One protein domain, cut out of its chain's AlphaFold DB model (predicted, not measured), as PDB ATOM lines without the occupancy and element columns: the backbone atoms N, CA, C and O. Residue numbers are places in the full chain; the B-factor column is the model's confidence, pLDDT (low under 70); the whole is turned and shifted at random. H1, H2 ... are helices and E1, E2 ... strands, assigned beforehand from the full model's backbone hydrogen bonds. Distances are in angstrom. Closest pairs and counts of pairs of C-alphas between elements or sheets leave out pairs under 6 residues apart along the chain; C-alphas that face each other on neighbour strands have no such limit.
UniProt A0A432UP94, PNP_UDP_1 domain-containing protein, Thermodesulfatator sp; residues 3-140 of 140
ATOM      1  N   GLU A   3      92.576  37.097  74.183       96.56
ATOM      2  CA  GLU A   3      93.735  37.220  73.276       96.56
ATOM      3  C   GLU A   3      94.938  36.395  73.729       96.56
ATOM      4  O   GLU A   3      95.758  35.979  72.907       96.56
ATOM      5  N   ARG A   4      95.006  36.146  75.035       98.00
ATOM      6  CA  ARG A   4      96.045  35.383  75.702       98.00
ATOM      7  C   ARG A   4      95.448  34.701  76.922       98.00
ATOM      8  O   ARG A   4      94.663  35.304  77.652       98.00
ATOM      9  N   GLU A   5      95.880  33.476  77.154       98.12
ATOM     10  CA  GLU A   5      95.564  32.704  78.350       98.12
ATOM     11  C   GLU A   5      96.835  32.371  79.119       98.12
ATOM     12  O   GLU A   5      97.880  32.101  78.521       98.12
ATOM     13  N   VAL A   6      96.761  32.384  80.449       97.44
ATOM     14  CA  VAL A   6      97.897  32.036  81.304       97.44
ATOM     15  C   VAL A   6      97.476  31.203  82.503       97.44
ATOM     16  O   VAL A   6      96.573  31.570  83.243       97.44
ATOM     17  N   PHE A   7      98.178  30.098  82.749       96.38
ATOM     18  CA  PHE A   7      98.085  29.377  84.014       96.38
ATOM     19  C   PHE A   7      98.683  30.229  85.141       96.38
ATOM     20  O   PHE A   7      99.905  30.290  85.313       96.38
ATOM     21  N   ALA A   8      97.820  30.895  85.905       94.81
ATOM     22  CA  ALA A   8      98.210  31.936  86.852       94.81
ATOM     23  C   ALA A   8      98.488  31.423  88.273       94.81
ATOM     24  O   ALA A   8      99.022  32.155  89.104       94.81
ATOM     25  N   ASP A   9      98.156  30.168  88.571       92.31
ATOM     26  CA  ASP A   9      98.456  29.526  89.856       92.31
ATOM     27  C   ASP A   9      99.161  28.167  89.714       92.31
ATOM     28  O   ASP A   9      99.358  27.451  90.700       92.31
ATOM     29  N   PHE A  10      99.612  27.831  88.502       89.31
ATOM     30  CA  PHE A  10     100.305  26.577  88.231       89.31
ATOM     31  C   PHE A  10     101.777  26.646  88.651       89.31
ATOM     32  O   PHE A  10     102.681  27.011  87.891       89.31
ATOM     33  N   GLY A  11     102.024  26.300  89.910       87.50
ATOM     34  CA  GLY A  11     103.349  26.323  90.507       87.50
ATOM     35  C   GLY A  11     103.289  26.400  92.026       87.50
ATOM     36  O   GLY A  11     102.433  25.788  92.660       87.50
ATOM     37  N   ARG A  12     104.219  27.141  92.631       87.25
ATOM     38  CA  ARG A  12     104.224  27.376  94.081       87.25
ATOM     39  C   ARG A  12     103.642  28.753  94.360       87.25
ATOM     40  O   ARG A  12     104.265  29.759  94.011       87.25
ATOM     41  N   CYS A  13     102.483  28.768  95.005       87.31
ATOM     42  CA  CYS A  13     101.847  29.977  95.507       87.31
ATOM     43  C   CYS A  13     102.389  30.314  96.904       87.31
ATOM     44  O   CYS A  13     102.462  29.449  97.777       87.31
ATOM     45  N   SER A  14     102.778  31.568  97.104       85.81
ATOM     46  CA  SER A  14     103.062  32.181  98.403       85.81
ATOM     47  C   SER A  14     102.118  33.367  98.615       85.81
ATOM     48  O   SER A  14     101.348  33.705  97.719       85.81
ATOM     49  N   GLU A  15     102.180  34.016  99.780       84.06
ATOM     50  CA  GLU A  15     101.336  35.188 100.069       84.06
ATOM     51  C   GLU A  15     101.482  36.305  99.025       84.06
ATOM     52  O   GLU A  15     100.501  36.954  98.689       84.06
ATOM     53  N   ASN A  16     102.690  36.504  98.483       86.94
ATOM     54  CA  ASN A  16     103.011  37.653  97.630       86.94
ATOM     55  C   ASN A  16     103.501  37.271  96.227       86.94
ATOM     56  O   ASN A  16     103.969  38.139  95.492       86.94
ATOM     57  N   ALA A  17     103.482  35.986  95.861       87.44
ATOM     58  CA  ALA A  17     103.964  35.553  94.554       87.44
ATOM     59  C   ALA A  17     103.396  34.202  94.114       87.44
ATOM     60  O   ALA A  17     103.098  33.320  94.917       87.44
ATOM     61  N   VAL A  18     103.380  34.002  92.801       86.06
ATOM     62  CA  VAL A  18     103.300  32.685  92.171       86.06
ATOM     63  C   VAL A  18     104.605  32.438  91.425       86.06
ATOM     64  O   VAL A  18     105.006  33.226  90.572       86.06
ATOM     65  N   SER A  19     105.291  31.347  91.760       86.12
ATOM     66  CA  SER A  19     106.497  30.923  91.045       86.12
ATOM     67  C   SER A  19     106.204  29.703  90.184       86.12
ATOM     68  O   SER A  19     105.666  28.709  90.676       86.12
ATOM     69  N   SER A  20     106.566  29.777  88.902       84.25
ATOM     70  CA  SER A  20     106.333  28.702  87.937       84.25
ATOM     71  C   SER A  20     107.029  27.411  88.357       84.25
ATOM     72  O   SER A  20     108.170  27.419  88.838       84.25
ATOM     73  N   LEU A  21     106.359  26.285  88.118       86.94
ATOM     74  CA  LEU A  21     106.983  24.975  88.249       86.94
ATOM     75  C   LEU A  21     108.116  24.825  87.217       86.94
ATOM     76  O   LEU A  21     108.011  25.290  86.079       86.94
ATOM     77  N   LYS A  22     109.203  24.158  87.618       88.81
ATOM     78  CA  LYS A  22     110.324  23.823  86.736       88.81
ATOM     79  C   LYS A  22     110.492  22.313  86.646       88.81
ATOM     80  O   LYS A  22     110.486  21.645  87.677       88.81
ATOM     81  N   ILE A  23     110.703  21.801  85.436       87.31
ATOM     82  CA  ILE A  23     111.076  20.406  85.166       87.31
ATOM     83  C   ILE A  23     112.479  20.423  84.561       87.31
ATOM     84  O   ILE A  23     112.737  21.176  83.623       87.31
ATOM     85  N   ASP A  24     113.415  19.672  85.149       90.81
ATOM     86  CA  ASP A  24     114.835  19.648  84.752       90.81
ATOM     87  C   ASP A  24     115.466  21.049  84.621       90.81
ATOM     88  O   ASP A  24     116.231  21.351  83.705       90.81
ATOM     89  N   GLY A  25     115.095  21.951  85.536       87.75
ATOM     90  CA  GLY A  25     115.574  23.336  85.570       87.75
ATOM     91  C   GLY A  25     114.912  24.284  84.563       87.75
ATOM     92  O   GLY A  25     115.135  25.493  84.650       87.75
ATOM     93  N   LYS A  26     114.062  23.785  83.659       86.50
ATOM     94  CA  LYS A  26     113.327  24.593  82.677       86.50
ATOM     95  C   LYS A  26     111.954  24.968  83.212       86.50
ATOM     96  O   LYS A  26     111.247  24.120  83.749       86.50
ATOM     97  N   ALA A  27     111.585  26.240  83.074       85.69
ATOM     98  CA  ALA A  27     110.226  26.678  83.366       85.69
ATOM     99  C   ALA A  27     109.253  26.028  82.378       85.69
ATOM    100  O   ALA A  27     109.567  25.908  81.192       85.69
ATOM    101  N   LEU A  28     108.097  25.605  82.882       88.12
ATOM    102  CA  LEU A  28     107.002  25.183  82.022       88.12
ATOM    103  C   LEU A  28     106.434  26.385  81.271       88.12
ATOM    104  O   LEU A  28     106.362  27.490  81.811       88.12
ATOM    105  N   GLU A  29     106.032  26.154  80.027       90.56
ATOM    106  CA  GLU A  29     105.210  27.105  79.295       90.56
ATOM    107  C   GLU A  29     103.853  27.203  79.993       90.56
ATOM    108  O   GLU A  29     103.175  26.197  80.201       90.56
ATOM    109  N   THR A  30     103.483  28.415  80.397       94.06
ATOM    110  CA  THR A  30     102.219  28.671  81.095       94.06
ATOM    111  C   THR A  30     101.353  29.697  80.392       94.06
ATOM    112  O   THR A  30     100.235  29.901  80.839       94.06
ATOM    113  N   ALA A  31     101.843  30.345  79.335       95.69
ATOM    114  CA  ALA A  31     101.141  31.403  78.624       95.69
ATOM    115  C   ALA A  31     100.971  31.042  77.149       95.69
ATOM    116  O   ALA A  31     101.916  30.580  76.509       95.69
ATOM    117  N   PHE A  32      99.779  31.288  76.620       97.12
ATOM    118  CA  PHE A  32      99.377  30.908  75.276       97.12
ATOM    119  C   PHE A  32      98.719  32.099  74.584       97.12
ATOM    120  O   PHE A  32      97.632  32.524  74.972       97.12
ATOM    121  N   ASP A  33      99.372  32.620  73.549       96.75
ATOM    122  CA  ASP A  33      98.792  33.645  72.682       96.75
ATOM    123  C   ASP A  33      97.817  32.992  71.697       96.75
ATOM    124  O   ASP A  33      98.156  32.005  71.031       96.75
ATOM    125  N   LEU A  34      96.597  33.530  71.628       96.06
ATOM    126  CA  LEU A  34      95.498  32.963  70.842       96.06
ATOM    127  C   LEU A  34      95.263  33.714  69.530       96.06
ATOM    128  O   LEU A  34      94.844  33.091  68.551       96.06
ATOM    129  N   GLN A  35      95.582  35.015  69.486       90.94
ATOM    130  CA  GLN A  35      95.259  35.888  68.350       90.94
ATOM    131  C   GLN A  35      95.788  35.369  67.010       90.94
ATOM    132  O   GLN A  35      95.064  35.374  66.018       90.94
ATOM    133  N   ASP A  36      97.027  34.874  66.973       87.31
ATOM    134  CA  ASP A  36      97.640  34.391  65.729       87.31
ATOM    135  C   ASP A  36      96.871  33.211  65.125       87.31
ATOM    136  O   ASP A  36      96.785  33.063  63.903       87.31
ATOM    137  N   SER A  37      96.267  32.381  65.980       91.31
ATOM    138  CA  SER A  37      95.479  31.238  65.534       91.31
ATOM    139  C   SER A  37      94.150  31.659  64.901       91.31
ATOM    140  O   SER A  37      93.674  30.987  63.987       91.31
ATOM    141  N   TRP A  38      93.589  32.804  65.304       94.06
ATOM    142  CA  TRP A  38      92.324  33.317  64.777       94.06
ATOM    143  C   TRP A  38      92.399  33.636  63.295       94.06
ATOM    144  O   TRP A  38      91.482  33.319  62.536       94.06
ATOM    145  N   TYR A  39      93.526  34.209  62.871       91.75
ATOM    146  CA  TYR A  39      93.725  34.657  61.497       91.75
ATOM    147  C   TYR A  39      93.839  33.508  60.485       91.75
ATOM    148  O   TYR A  39      93.762  33.737  59.279       91.75
ATOM    149  N   ARG A  40      93.976  32.263  60.965       93.00
ATOM    150  CA  ARG A  40      93.875  31.046  60.143       93.00
ATOM    151  C   ARG A  40      92.428  30.713  59.765       93.00
ATOM    152  O   ARG A  40      92.222  29.946  58.831       93.00
ATOM    153  N   VAL A  41      91.451  31.251  60.499       94.56
ATOM    154  CA  VAL A  41      90.015  30.966  60.338       94.56
ATOM    155  C   VAL A  41      89.267  32.156  59.740       94.56
ATOM    156  O   VAL A  41      88.450  31.973  58.842       94.56
ATOM    157  N   ILE A  42      89.552  33.375  60.203       93.50
ATOM    158  CA  ILE A  42      88.902  34.611  59.749       93.50
ATOM    159  C   ILE A  42      89.956  35.686  59.469       93.50
ATOM    160  O   ILE A  42      90.933  35.797  60.204       93.50
ATOM    161  N   SER A  43      89.799  36.484  58.408       91.62
ATOM    162  CA  SER A  43      90.807  37.496  58.070       91.62
ATOM    163  C   SER A  43      90.944  38.556  59.168       91.62
ATOM    164  O   SER A  43      89.974  38.941  59.826       91.62
ATOM    165  N   ARG A  44      92.169  39.069  59.336       90.19
ATOM    166  CA  ARG A  44      92.472  40.106  60.327       90.19
ATOM    167  C   ARG A  44      91.619  41.361  60.143       90.19
ATOM    168  O   ARG A  44      91.089  41.874  61.117       90.19
ATOM    169  N   ASP A  45      91.439  41.828  58.912       90.19
ATOM    170  CA  ASP A  45      90.638  43.034  58.662       90.19
ATOM    171  C   ASP A  45      89.177  42.844  59.074       90.19
ATOM    172  O   ASP A  45      88.555  43.772  59.581       90.19
ATOM    173  N   ARG A  46      88.648  41.625  58.922       89.94
ATOM    174  CA  ARG A  46      87.266  41.303  59.265       89.94
ATOM    175  C   ARG A  46      87.034  41.189  60.765       89.94
ATOM    176  O   ARG A  46      85.989  41.597  61.249       89.94
ATOM    177  N   ILE A  47      87.984  40.636  61.515       88.94
ATOM    178  CA  ILE A  47      87.849  40.584  62.976       88.94
ATOM    179  C   ILE A  47      88.107  41.958  63.608       88.94
ATOM    180  O   ILE A  47      87.461  42.297  64.591       88.94
ATOM    181  N   LEU A  48      88.995  42.772  63.019       86.94
ATOM    182  CA  LEU A  48      89.268  44.138  63.475       86.94
ATOM    183  C   LEU A  48      88.192  45.152  63.067       86.94
ATOM    184  O   LEU A  48      88.099  46.204  63.695       86.94
ATOM    185  N   SER A  49      87.384  44.873  62.037       89.38
ATOM    186  CA  SER A  49      86.221  45.710  61.707       89.38
ATOM    187  C   SER A  49      85.086  45.584  62.725       89.38
ATOM    188  O   SER A  49      84.140  46.366  62.687       89.38
ATOM    189  N   GLU A  50      85.176  44.608  63.625       89.50
ATOM    190  CA  GLU A  50      84.184  44.310  64.644       89.50
ATOM    191  C   GLU A  50      84.653  44.801  66.014       89.50
ATOM    192  O   GLU A  50      85.825  44.685  66.367       89.50
ATOM    193  N   ASP A  51      83.727  45.289  66.837       89.38
ATOM    194  CA  ASP A  51      84.035  45.771  68.192       89.38
ATOM    195  C   ASP A  51      84.025  44.617  69.214       89.38
ATOM    196  O   ASP A  51      83.216  44.572  70.142       89.38
ATOM    197  N   PHE A  52      84.867  43.597  69.010       90.69
ATOM    198  CA  PHE A  52      85.070  42.561  70.029       90.69
ATOM    199  C   PHE A  52      86.077  43.028  71.070       90.69
ATOM    200  O   PHE A  52      87.255  43.230  70.780       90.69
ATOM    201  N   ARG A  53      85.645  43.090  72.330       93.50
ATOM    202  CA  ARG A  53      86.570  43.306  73.446       93.50
ATOM    203  C   ARG A  53      87.482  42.097  73.618       93.50
ATOM    204  O   ARG A  53      86.996  40.975  73.824       93.50
ATOM    205  N   THR A  54      88.788  42.333  73.594       95.19
ATOM    206  CA  THR A  54      89.803  41.335  73.935       95.19
ATOM    207  C   THR A  54      90.368  41.559  75.335       95.19
ATOM    208  O   THR A  54      90.273  42.656  75.884       95.19
ATOM    209  N   ALA A  55      90.878  40.493  75.950       97.12
ATOM    210  CA  ALA A  55      91.532  40.546  77.253       97.12
ATOM    211  C   ALA A  55      92.535  39.401  77.410       97.12
ATOM    212  O   ALA A  55      92.310  38.303  76.890       97.12
ATOM    213  N   SER A  56      93.602  39.650  78.165       98.38
ATOM    214  CA  SER A  56      94.450  38.600  78.717       98.38
ATOM    215  C   SER A  56      93.752  37.994  79.933       98.38
ATOM    216  O   SER A  56      93.228  38.706  80.796       98.38
ATOM    217  N   MET A  57      93.712  36.670  79.995       98.56
ATOM    218  CA  MET A  57      92.931  35.936  80.984       98.56
ATOM    219  C   MET A  57      93.823  34.988  81.780       98.56
ATOM    220  O   MET A  57      94.742  34.378  81.238       98.56
ATOM    221  N   ALA A  58      93.573  34.904  83.082       98.25
ATOM    222  CA  ALA A  58      94.200  33.955  83.980       98.25
ATOM    223  C   ALA A  58      93.306  32.736  84.162       98.25
ATOM    224  O   ALA A  58      92.167  32.852  84.605       98.25
ATOM    225  N   THR A  59      93.879  31.567  83.930       98.19
ATOM    226  CA  THR A  59      93.325  30.287  84.338       98.19
ATOM    227  C   THR A  59      93.923  29.875  85.678       98.19
ATOM    228  O   THR A  59      95.144  29.738  85.807       98.19
ATOM    229  N   VAL A  60      93.061  29.675  86.673       96.88
ATOM    230  CA  VAL A  60      93.420  29.225  88.021       96.88
ATOM    231  C   VAL A  60      92.837  27.845  88.317       96.88
ATOM    232  O   VAL A  60      91.739  27.500  87.892       96.88
ATOM    233  N   SER A  61      93.564  27.046  89.084       94.62
ATOM    234  CA  SER A  61      93.120  25.745  89.591       94.62
ATOM    235  C   SER A  61      92.191  25.896  90.797       94.62
ATOM    236  O   SER A  61      91.371  25.020  91.073       94.62
ATOM    237  N   CYS A  62      92.321  27.005  91.529       93.25
ATOM    238  CA  CYS A  62      91.445  27.379  92.630       93.25
ATOM    239  C   CYS A  62      91.086  28.862  92.516       93.25
ATOM    240  O   CYS A  62      91.982  29.703  92.443       93.25
ATOM    241  N   ALA A  63      89.786  29.175  92.518       94.19
ATOM    242  CA  ALA A  63      89.302  30.551  92.462       94.19
ATOM    243  C   ALA A  63      89.931  31.398  93.576       94.19
ATOM    244  O   ALA A  63      90.061  30.934  94.712       94.19
ATOM    245  N   SER A  64      90.278  32.651  93.269       94.75
ATOM    246  CA  SER A  64      91.025  33.505  94.199       94.75
ATOM    247  C   SER A  64      90.347  33.660  95.562       94.75
ATOM    248  O   SER A  64      91.044  33.709  96.573       94.75
ATOM    249  N   ALA A  65      89.005  33.733  95.588       92.94
ATOM    250  CA  ALA A  65      88.140  33.846  96.779       92.94
ATOM    251  C   ALA A  65      88.518  34.949  97.800       92.94
ATOM    252  O   ALA A  65      87.951  35.019  98.889       92.94
ATOM    253  N   ASP A  66      89.457  35.814  97.432       94.06
ATOM    254  CA  ASP A  66      89.978  36.939  98.184       94.06
ATOM    255  C   ASP A  66      90.415  38.029  97.193       94.06
ATOM    256  O   ASP A  66      90.980  37.749  96.130       94.06
ATOM    257  N   MET A  67      90.144  39.286  97.543       96.25
ATOM    258  CA  MET A  67      90.430  40.427  96.671       96.25
ATOM    259  C   MET A  67      91.933  40.675  96.505       96.25
ATOM    260  O   MET A  67      92.353  41.127  95.443       96.25
ATOM    261  N   GLN A  68      92.751  40.389  97.526       95.31
ATOM    262  CA  GLN A  68      94.203  40.596  97.458       95.31
ATOM    263  C   GLN A  68      94.848  39.547  96.554       95.31
ATOM    264  O   GLN A  68      95.700  39.881  95.736       95.31
ATOM    265  N   ARG A  69      94.397  38.290  96.643       94.75
ATOM    266  CA  ARG A  69      94.801  37.198  95.745       94.75
ATOM    267  C   ARG A  69      94.475  37.519  94.282       94.75
ATOM    268  O   ARG A  69      95.348  37.356  93.428       94.75
ATOM    269  N   ALA A  70      93.261  38.000  94.012       96.75
ATOM    270  CA  ALA A  70      92.830  38.373  92.665       96.75
ATOM    271  C   ALA A  70      93.646  39.553  92.099       96.75
ATOM    272  O   ALA A  70      94.118  39.491  90.964       96.75
ATOM    273  N   ASP A  71      93.876  40.604  92.897       96.75
ATOM    274  CA  ASP A  71      94.717  41.751  92.513       96.75
ATOM    275  C   ASP A  71      96.183  41.340  92.289       96.75
ATOM    276  O   ASP A  71      96.801  41.766  91.311       96.75
ATOM    277  N   LEU A  72      96.727  40.449  93.129       95.75
ATOM    278  CA  LEU A  72      98.063  39.882  92.948       95.75
ATOM    279  C   LEU A  72      98.182  39.160  91.600       95.75
ATOM    280  O   LEU A  72      99.113  39.439  90.848       95.75
ATOM    281  N   ILE A  73      97.246  38.260  91.278       96.19
ATOM    282  CA  ILE A  73      97.228  37.544  89.991       96.19
ATOM    283  C   ILE A  73      97.123  38.530  88.824       96.19
ATOM    284  O   ILE A  73      97.915  38.439  87.884       96.19
ATOM    285  N   SER A  74      96.203  39.497  88.910       97.38
ATOM    286  CA  SER A  74      96.012  40.513  87.874       97.38
ATOM    287  C   SER A  74      97.309  41.260  87.566       97.38
ATOM    288  O   SER A  74      97.715  41.331  86.407       97.38
ATOM    289  N   ARG A  75      98.023  41.727  88.596       96.31
ATOM    290  CA  ARG A  75      99.281  42.474  88.434       96.31
ATOM    291  C   ARG A  75     100.454  41.608  87.998       96.31
ATOM    292  O   ARG A  75     101.280  42.063  87.215       96.31
ATOM    293  N   MET A  76     100.569  40.390  88.527       94.31
ATOM    294  CA  MET A  76     101.695  39.505  88.215       94.31
ATOM    295  C   MET A  76     101.690  39.045  86.760       94.31
ATOM    296  O   MET A  76     102.758  38.872  86.175       94.31
ATOM    297  N   PHE A  77     100.503  38.818  86.199       95.38
ATOM    298  CA  PHE A  77     100.349  38.229  84.872       95.38
ATOM    299  C   PHE A  77      99.801  39.191  83.813       95.38
ATOM    300  O   PHE A  77      99.717  38.789  82.648       95.38
ATOM    301  N   ASP A  78      99.481  40.428  84.213       97.19
ATOM    302  CA  ASP A  78      98.851  41.474  83.395       97.19
ATOM    303  C   ASP A  78      97.549  40.986  82.740       97.19
ATOM    304  O   ASP A  78      97.393  40.953  81.521       97.19
ATOM    305  N   VAL A  79      96.625  40.510  83.580       98.00
ATOM    306  CA  VAL A  79      95.351  39.900  83.161       98.00
ATOM    307  C   VAL A  79      94.154  40.676  83.697       98.00
ATOM    308  O   VAL A  79      94.192  41.232  84.799       98.00
ATOM    309  N   GLN A  80      93.063  40.673  82.929       98.19
ATOM    310  CA  GLN A  80      91.820  41.373  83.266       98.19
ATOM    311  C   GLN A  80      90.686  40.431  83.700       98.19
ATOM    312  O   GLN A  80      89.704  40.893  84.278       98.19
ATOM    313  N   VAL A  81      90.792  39.128  83.421       98.25
ATOM    314  CA  VAL A  81      89.753  38.128  83.729       98.25
ATOM    315  C   VAL A  81      90.386  36.906  84.390       98.25
ATOM    316  O   VAL A  81      91.453  36.474  83.971       98.25
ATOM    317  N   GLU A  82      89.718  36.339  85.395       98.31
ATOM    318  CA  GLU A  82      90.047  35.039  85.998       98.31
ATOM    319  C   GLU A  82      88.998  33.997  85.566       98.31
ATOM    320  O   GLU A  82      87.798  34.275  85.588       98.31
ATOM    321  N   ASN A  83      89.443  32.809  85.163       98.12
ATOM    322  CA  ASN A  83      88.630  31.623  84.886       98.12
ATOM    323  C   ASN A  83      89.403  30.349  85.295       98.12
ATOM    324  O   ASN A  83      90.447  30.457  85.932       98.12
ATOM    325  N   MET A  84      88.902  29.147  84.985       97.75
ATOM    326  CA  MET A  84      89.523  27.890  85.438       97.75
ATOM    327  C   MET A  84      89.868  26.900  84.314       97.75
ATOM    328  O   MET A  84      90.327  25.794  84.595       97.75
ATOM    329  N   GLU A  85      89.684  27.261  83.038       98.00
ATOM    330  CA  GLU A  85      89.801  26.302  81.927       98.00
ATOM    331  C   GLU A  85      90.594  26.800  80.710       98.00
ATOM    332  O   GLU A  85      91.138  25.971  79.974       98.00
ATOM    333  N   GLY A  86      90.665  28.112  80.471       98.12
ATOM    334  CA  GLY A  86      91.100  28.684  79.193       98.12
ATOM    335  C   GLY A  86      92.515  28.276  78.777       98.12
ATOM    336  O   GLY A  86      92.721  27.760  77.679       98.12
ATOM    337  N   ALA A  87      93.494  28.368  79.678       97.56
ATOM    338  CA  ALA A  87      94.880  27.977  79.414       97.56
ATOM    339  C   ALA A  87      95.031  26.474  79.149       97.56
ATOM    340  O   ALA A  87      95.856  26.072  78.329       97.56
ATOM    341  N   ALA A  88      94.208  25.630  79.780       97.19
ATOM    342  CA  ALA A  88      94.202  24.198  79.497       97.19
ATOM    343  C   ALA A  88      93.644  23.911  78.098       97.19
ATOM    344  O   ALA A  88      94.240  23.130  77.351       97.19
ATOM    345  N   ALA A  89      92.553  24.578  77.712       98.00
ATOM    346  CA  ALA A  89      92.011  24.492  76.360       98.00
ATOM    347  C   ALA A  89      93.023  24.998  75.316       98.00
ATOM    348  O   ALA A  89      93.263  24.319  74.317       98.00
ATOM    349  N   ALA A  90      93.671  26.135  75.580       97.81
ATOM    350  CA  ALA A  90      94.702  26.728  74.732       97.81
ATOM    351  C   ALA A  90      95.902  25.798  74.534       97.81
ATOM    352  O   ALA A  90      96.333  25.576  73.402       97.81
ATOM    353  N   MET A  91      96.402  25.199  75.618       97.00
ATOM    354  CA  MET A  91      97.503  24.238  75.584       97.00
ATOM    355  C   MET A  91      97.174  23.032  74.695       97.00
ATOM    356  O   MET A  91      97.980  22.649  73.846       97.00
ATOM    357  N   VAL A  92      95.983  22.443  74.856       97.69
ATOM    358  CA  VAL A  92      95.545  21.290  74.052       97.69
ATOM    359  C   VAL A  92      95.362  21.681  72.585       97.69
ATOM    360  O   VAL A  92      95.847  20.977  71.701       97.69
ATOM    361  N   CYS A  93      94.716  22.815  72.309       97.75
ATOM    362  CA  CYS A  93      94.509  23.300  70.945       97.75
ATOM    363  C   CYS A  93      95.841  23.574  70.236       97.75
ATOM    364  O   CYS A  93      96.033  23.121  69.109       97.75
ATOM    365  N   ARG A  94      96.805  24.205  70.920       96.12
ATOM    366  CA  ARG A  94      98.169  24.397  70.406       96.12
ATOM    367  C   ARG A  94      98.862  23.063  70.125       96.12
ATOM    368  O   ARG A  94      99.468  22.921  69.068       96.12
ATOM    369  N   PHE A  95      98.752  22.083  71.025       96.56
ATOM    370  CA  PHE A  95      99.360  20.760  70.840       96.56
ATOM    371  C   PHE A  95      98.842  20.037  69.586       96.56
ATOM    372  O   PHE A  95      99.619  19.391  68.886       96.56
ATOM    373  N   TYR A  96      97.548  20.165  69.283       97.62
ATOM    374  CA  TYR A  96      96.916  19.549  68.109       97.62
ATOM    375  C   TYR A  96      96.839  20.467  66.872       97.62
ATOM    376  O   TYR A  96      96.217  20.092  65.882       97.62
ATOM    377  N   ASP A  97      97.463  21.649  66.908       95.75
ATOM    378  CA  ASP A  97      97.409  22.680  65.857       95.75
ATOM    379  C   ASP A  97      95.984  23.137  65.455       95.75
ATOM    380  O   ASP A  97      95.697  23.474  64.299       95.75
ATOM    381  N   ILE A  98      95.075  23.182  66.429       97.06
ATOM    382  CA  ILE A  98      93.682  23.611  66.265       97.06
ATOM    383  C   ILE A  98      93.554  25.096  66.656       97.06
ATOM    384  O   ILE A  98      93.950  25.462  67.762       97.06
ATOM    385  N   PRO A  99      92.995  25.971  65.797       96.25
ATOM    386  CA  PRO A  99      92.658  27.343  66.181       96.25
ATOM    387  C   PRO A  99      91.648  27.404  67.332       96.25
ATOM    388  O   PRO A  99      90.650  26.684  67.312       96.25
ATOM    389  N   LEU A 100      91.868  28.300  68.300       97.19
ATOM    390  CA  LEU A 100      90.986  28.467  69.458       97.19
ATOM    391  C   LEU A 100      90.481  29.904  69.563       97.19
ATOM    392  O   LEU A 100      91.266  30.837  69.710       97.19
ATOM    393  N   PHE A 101      89.160  30.058  69.588       96.69
ATOM    394  CA  PHE A 101      88.494  31.288  69.998       96.69
ATOM    395  C   PHE A 101      87.830  31.062  71.353       96.69
ATOM    396  O   PHE A 101      86.895  30.272  71.462       96.69
ATOM    397  N   GLU A 102      88.302  31.759  72.382       97.50
ATOM    398  CA  GLU A 102      87.700  31.704  73.711       97.50
ATOM    399  C   GLU A 102      86.864  32.956  73.981       97.50
ATOM    400  O   GLU A 102      87.340  34.095  73.908       97.50
ATOM    401  N   PHE A 103      85.603  32.734  74.345       97.12
ATOM    402  CA  PHE A 103      84.679  33.775  74.762       97.12
ATOM    403  C   PHE A 103      84.316  33.581  76.231       97.12
ATOM    404  O   PHE A 103      83.917  32.500  76.657       97.12
ATOM    405  N   ARG A 104      84.431  34.665  76.999       97.56
ATOM    406  CA  ARG A 104      84.005  34.753  78.395       97.56
ATOM    407  C   ARG A 104      83.213  36.037  78.579       97.56
ATOM    408  O   ARG A 104      83.594  37.078  78.038       97.56
ATOM    409  N   ALA A 105      82.150  35.959  79.368       97.50
ATOM    410  CA  ALA A 105      81.461  37.115  79.918       97.50
ATOM    411  C   ALA A 105      81.727  37.169  81.425       97.50
ATOM    412  O   ALA A 105      81.719  36.141  82.101       97.50
ATOM    413  N   VAL A 106      81.984  38.367  81.946       97.19
ATOM    414  CA  VAL A 106      82.326  38.565  83.358       97.19
ATOM    415  C   VAL A 106      81.046  38.545  84.193       97.19
ATOM    416  O   VAL A 106      80.222  39.449  84.082       97.19
ATOM    417  N   SER A 107      80.880  37.525  85.037       97.38
ATOM    418  CA  SER A 107      79.735  37.386  85.953       97.38
ATOM    419  C   SER A 107      79.895  38.147  87.266       97.38
ATOM    420  O   SER A 107      78.902  38.478  87.912       97.38
ATOM    421  N   ASN A 108      81.134  38.382  87.687       97.69
ATOM    422  CA  ASN A 108      81.489  38.980  88.967       97.69
ATOM    423  C   ASN A 108      82.945  39.454  88.946       97.69
ATOM    424  O   ASN A 108      83.720  39.104  88.059       97.69
ATOM    425  N   ILE A 109      83.325  40.218  89.967       97.81
ATOM    426  CA  ILE A 109      84.727  40.541  90.234       97.81
ATOM    427  C   ILE A 109      85.398  39.328  90.891       97.81
ATOM    428  O   ILE A 109      84.831  38.723  91.806       97.81
ATOM    429  N   ALA A 110      86.592  38.957  90.423       97.50
ATOM    430  CA  ALA A 110      87.380  37.885  91.029       97.50
ATOM    431  C   ALA A 110      87.716  38.225  92.493       97.50
ATOM    432  O   ALA A 110      88.020  39.371  92.817       97.50
ATOM    433  N   GLY A 111      87.620  37.234  93.380       96.75
ATOM    434  CA  GLY A 111      87.758  37.419  94.830       96.75
ATOM    435  C   GLY A 111      86.456  37.748  95.576       96.75
ATOM    436  O   GLY A 111      86.402  37.582  96.792       96.75
ATOM    437  N   GLU A 112      85.378  38.136  94.884       96.19
ATOM    438  CA  GLU A 112      84.059  38.330  95.503       96.19
ATOM    439  C   GLU A 112      83.352  36.987  95.737       96.19
ATOM    440  O   GLU A 112      82.963  36.299  94.792       96.19
ATOM    441  N   THR A 113      83.127  36.638  97.005       94.50
ATOM    442  CA  THR A 113      82.499  35.371  97.417       94.50
ATOM    443  C   THR A 113      81.009  35.504  97.732       94.50
ATOM    444  O   THR A 113      80.318  34.498  97.894       94.50
ATOM    445  N   ASN A 114      80.460  36.721  97.781       96.06
ATOM    446  CA  ASN A 114      79.022  36.915  97.897       96.06
ATOM    447  C   ASN A 114      78.331  36.636  96.555       96.06
ATOM    448  O   ASN A 114      78.226  37.513  95.694       96.06
ATOM    449  N   HIS A 115      77.785  35.428  96.418       94.19
ATOM    450  CA  HIS A 115      77.092  34.982  95.207       94.19
ATOM    451  C   HIS A 115      75.875  35.846  94.834       94.19
ATOM    452  O   HIS A 115      75.471  35.853  93.677       94.19
ATOM    453  N   ALA A 116      75.300  36.623  95.762       96.81
ATOM    454  CA  ALA A 116      74.216  37.554  95.429       96.81
ATOM    455  C   ALA A 116      74.672  38.707  94.511       96.81
ATOM    456  O   ALA A 116      73.837  39.360  93.890       96.81
ATOM    457  N   LYS A 117      75.984  38.964  94.423       95.94
ATOM    458  CA  LYS A 117      76.588  39.937  93.498       95.94
ATOM    459  C   LYS A 117      77.011  39.312  92.167       95.94
ATOM    460  O   LYS A 117      77.624  39.987  91.346       95.94
ATOM    461  N   TRP A 118      76.753  38.020  91.971       97.19
ATOM    462  CA  TRP A 118      77.102  37.332  90.738       97.19
ATOM    463  C   TRP A 118      75.936  37.434  89.761       97.19
ATOM    464  O   TRP A 118      74.839  36.934  90.002       97.19
ATOM    465  N   HIS A 119      76.188  38.054  88.619       97.81
ATOM    466  CA  HIS A 119      75.198  38.283  87.574       97.81
ATOM    467  C   HIS A 119      75.280  37.192  86.498       97.81
ATOM    468  O   HIS A 119      75.394  37.483  85.310       97.81
ATOM    469  N   ILE A 120      75.242  35.919  86.915       97.31
ATOM    470  CA  ILE A 120      75.510  34.764  86.036       97.31
ATOM    471  C   ILE A 120      74.562  34.735  84.834       97.31
ATOM    472  O   ILE A 120      75.023  34.634  83.704       97.31
ATOM    473  N   HIS A 121      73.249  34.856  85.057       98.00
ATOM    474  CA  HIS A 121      72.266  34.809  83.968       98.00
ATOM    475  C   HIS A 121      72.503  35.915  82.935       98.00
ATOM    476  O   HIS A 121      72.576  35.634  81.746       98.00
ATOM    477  N   GLN A 122      72.740  37.146  83.397       98.12
ATOM    478  CA  GLN A 122      73.051  38.267  82.513       98.12
ATOM    479  C   GLN A 122      74.353  38.038  81.731       98.12
ATOM    480  O   GLN A 122      74.421  38.349  80.545       98.12
ATOM    481  N   ALA A 123      75.387  37.492  82.377       98.25
ATOM    482  CA  ALA A 123      76.643  37.167  81.709       98.25
ATOM    483  C   ALA A 123      76.451  36.083  80.636       98.25
ATOM    484  O   ALA A 123      77.012  36.205  79.552       98.25
ATOM    485  N   LEU A 124      75.631  35.062  80.901       98.38
ATOM    486  CA  LEU A 124      75.309  34.017  79.926       98.38
ATOM    487  C   LEU A 124      74.528  34.566  78.727       98.38
ATOM    488  O   LEU A 124      74.872  34.231  77.596       98.38
ATOM    489  N   ASP A 125      73.542  35.435  78.955       98.38
ATOM    490  CA  ASP A 125      72.768  36.060  77.874       98.38
ATOM    491  C   ASP A 125      73.673  36.909  76.962       98.38
ATOM    492  O   ASP A 125      73.608  36.812  75.735       98.38
ATOM    493  N   LEU A 126      74.575  37.701  77.556       97.19
ATOM    494  CA  LEU A 126      75.566  38.483  76.812       97.19
ATOM    495  C   LEU A 126      76.560  37.586  76.065       97.19
ATOM    496  O   LEU A 126      76.889  37.863  74.914       97.19
ATOM    497  N   LEU A 127      77.028  36.507  76.700       97.88
ATOM    498  CA  LEU A 127      77.944  35.555  76.078       97.88
ATOM    499  C   LEU A 127      77.312  34.900  74.848       97.88
ATOM    500  O   LEU A 127      77.952  34.847  73.803       97.88
ATOM    501  N   ALA A 128      76.064  34.440  74.961       98.12
ATOM    502  CA  ALA A 128      75.333  33.840  73.851       98.12
ATOM    503  C   ALA A 128      75.191  34.827  72.683       98.12
ATOM    504  O   ALA A 128      75.545  34.492  71.557       98.12
ATOM    505  N   SER A 129      74.780  36.070  72.965       96.31
ATOM    506  CA  SER A 129      74.653  37.117  71.944       96.31
ATOM    507  C   SER A 129      75.974  37.412  71.223       96.31
ATOM    508  O   SER A 129      75.983  37.594  70.005       96.31
ATOM    509  N   GLU A 130      77.095  37.477  71.947       95.81
ATOM    510  CA  GLU A 130      78.406  37.741  71.338       95.81
ATOM    511  C   GLU A 130      78.926  36.551  70.526       95.81
ATOM    512  O   GLU A 130      79.528  36.749  69.468       95.81
ATOM    513  N   VAL A 131      78.672  35.321  70.980       96.19
ATOM    514  CA  VAL A 131      79.019  34.112  70.221       96.19
ATOM    515  C   VAL A 131      78.185  34.023  68.944       96.19
ATOM    516  O   VAL A 131      78.755  33.790  67.883       96.19
ATOM    517  N   ASP A 132      76.877  34.282  69.000       96.00
ATOM    518  CA  ASP A 132      76.014  34.294  67.813       96.00
ATOM    519  C   ASP A 132      76.465  35.353  66.799       96.00
ATOM    520  O   ASP A 132      76.574  35.066  65.601       96.00
ATOM    521  N   ARG A 133      76.806  36.561  67.274       94.00
ATOM    522  CA  ARG A 133      77.379  37.617  66.427       94.00
ATOM    523  C   ARG A 133      78.670  37.148  65.762       94.00
ATOM    524  O   ARG A 133      78.827  37.322  64.555       94.00
ATOM    525  N   PHE A 134      79.571  36.527  66.524       94.69
ATOM    526  CA  PHE A 134      80.826  36.002  65.994       94.69
ATOM    527  C   PHE A 134      80.613  34.893  64.956       94.69
ATOM    528  O   PHE A 134      81.219  34.927  63.887       94.69
ATOM    529  N   LEU A 135      79.718  33.939  65.222       93.81
ATOM    530  CA  LEU A 135      79.389  32.874  64.275       93.81
ATOM    531  C   LEU A 135      78.817  33.443  62.972       93.81
ATOM    532  O   LEU A 135      79.197  32.985  61.895       93.81
ATOM    533  N   GLY A 136      77.984  34.486  63.039       93.06
ATOM    534  CA  GLY A 136      77.481  35.191  61.855       93.06
ATOM    535  C   GLY A 136      78.593  35.696  60.927       93.06
ATOM    536  O   GLY A 136      78.442  35.641  59.705       93.06
ATOM    537  N   LEU A 137      79.739  36.095  61.488       91.06
ATOM    538  CA  LEU A 137      80.921  36.523  60.734       91.06
ATOM    539  C   LEU A 137      81.691  35.371  60.093       91.06
ATOM    540  O   LEU A 137      82.477  35.610  59.188       91.06
ATOM    541  N   LEU A 138      81.518  34.130  60.538       88.75
ATOM    542  CA  LEU A 138      82.177  32.986  59.901       88.75
ATOM    543  C   LEU A 138      81.416  32.488  58.667       88.75
ATOM    544  O   LEU A 138      82.014  31.862  57.795       88.75
ATOM    545  N   TYR A 139      80.110  32.763  58.589       82.19
ATOM    546  CA  TYR A 139      79.217  32.237  57.549       82.19
ATOM    547  C   TYR A 139      78.780  33.259  56.489       82.19
ATOM    548  O   TYR A 139      78.016  32.902  55.591       82.19
ATOM    549  N   THR A 140      79.242  34.508  56.577       63.44
ATOM    550  CA  THR A 140      79.075  35.530  55.522       63.44
ATOM    551  C   THR A 140      80.337  35.689  54.691       63.44
ATOM    552  O   THR A 140      80.228  36.117  53.527       63.44
TER     553      THR A 140
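What this domain is: This is residues 3 to 140 of the 140 residues of the protein "PNP_UDP_1 domain-containing protein" of Thermodesulfatator sp (UniProt A0A432UP94). A small four-stranded sheet, E4 E1 E5 E6, makes the core, with H4 over one face and H3 over the other. The hairpin E2 and E3 lies off one end of this core, and the long helix H5 stands well to the other side, with part of the long link 96 to 119 between it and the sheet. The printed part has 138 residues, with five named helices and six named strands in the order E1 E2 E3 E4 H1 H2 E5 H3 E6 H4 H5; the sheet is mixed and the class is mixed, helices and strands. The whole is compact, with a radius of gyration of the C-alphas of 16.3 A, yet flat in outline, spanning 49 by 44 by 20 A.

Where its parts are: Find C-alpha 3 at (93.735, 37.220, 73.276), where E1, residues 3 to 7, begins its 14.0 A. Go on to E2, residues 11 to 14, E3, residues 17 to 20, and E4, residues 31 to 33. Next come H1, residues 35 to 38, H2, residues 44 to 48, and E5, residues 55 to 59, 12.6 A long. H3, residues 67 to 77, runs 15.6 A from C-alpha 67 at (90.430, 40.427, 96.671); after it come E6, residues 81 to 83, and H4, residues 86 to 95, 14.2 A long. Last, H5, residues 120 to 138, runs 27.0 A to C-alpha 138 at (82.177, 32.986, 59.901).

How they stand to each other: Begin at the sheet: E4 and E1 are antiparallel, with N 32 and O 5 at 2.8 A. E1 and E5 are parallel, with N 59 and O 6 at 2.8 A, and so are E5 and E6, with N 58 and O 81 at 2.8 A. E5, H3 and E6 form a strand-helix-strand unit, two parallel neighbour strands with a helix between, whose crossover is right-handed. H3 has a height of 9.8 A over the sheet, and the closest C-alphas of H3 and E5 are those of Phe 77 and Ala 58, 7.5 A apart. H4, on the opposite face, has a height of 8.2 A; its closest C-alpha pair with E1 is Ala 87 and Glu 5, 4.9 A. H1 only grazes the sheet. In the hairpin E2 and E3, N 14 and O 17 are 2.8 A apart. H2 and H5 are not on the sheet but are near each other. In H2, H3, H4 and H5 every O i to N i+4 pair is within hydrogen-bond range; H1 is too short for such a pair.

The domain as a whole: The C-alphas farthest apart, Glu 15 and Thr 140, are 49.8 A apart. The printed part has no cut, and the link H4 to H5, 24 residues, is long. Mean pLDDT of the printed part is 94.0; residue 140 is under 70.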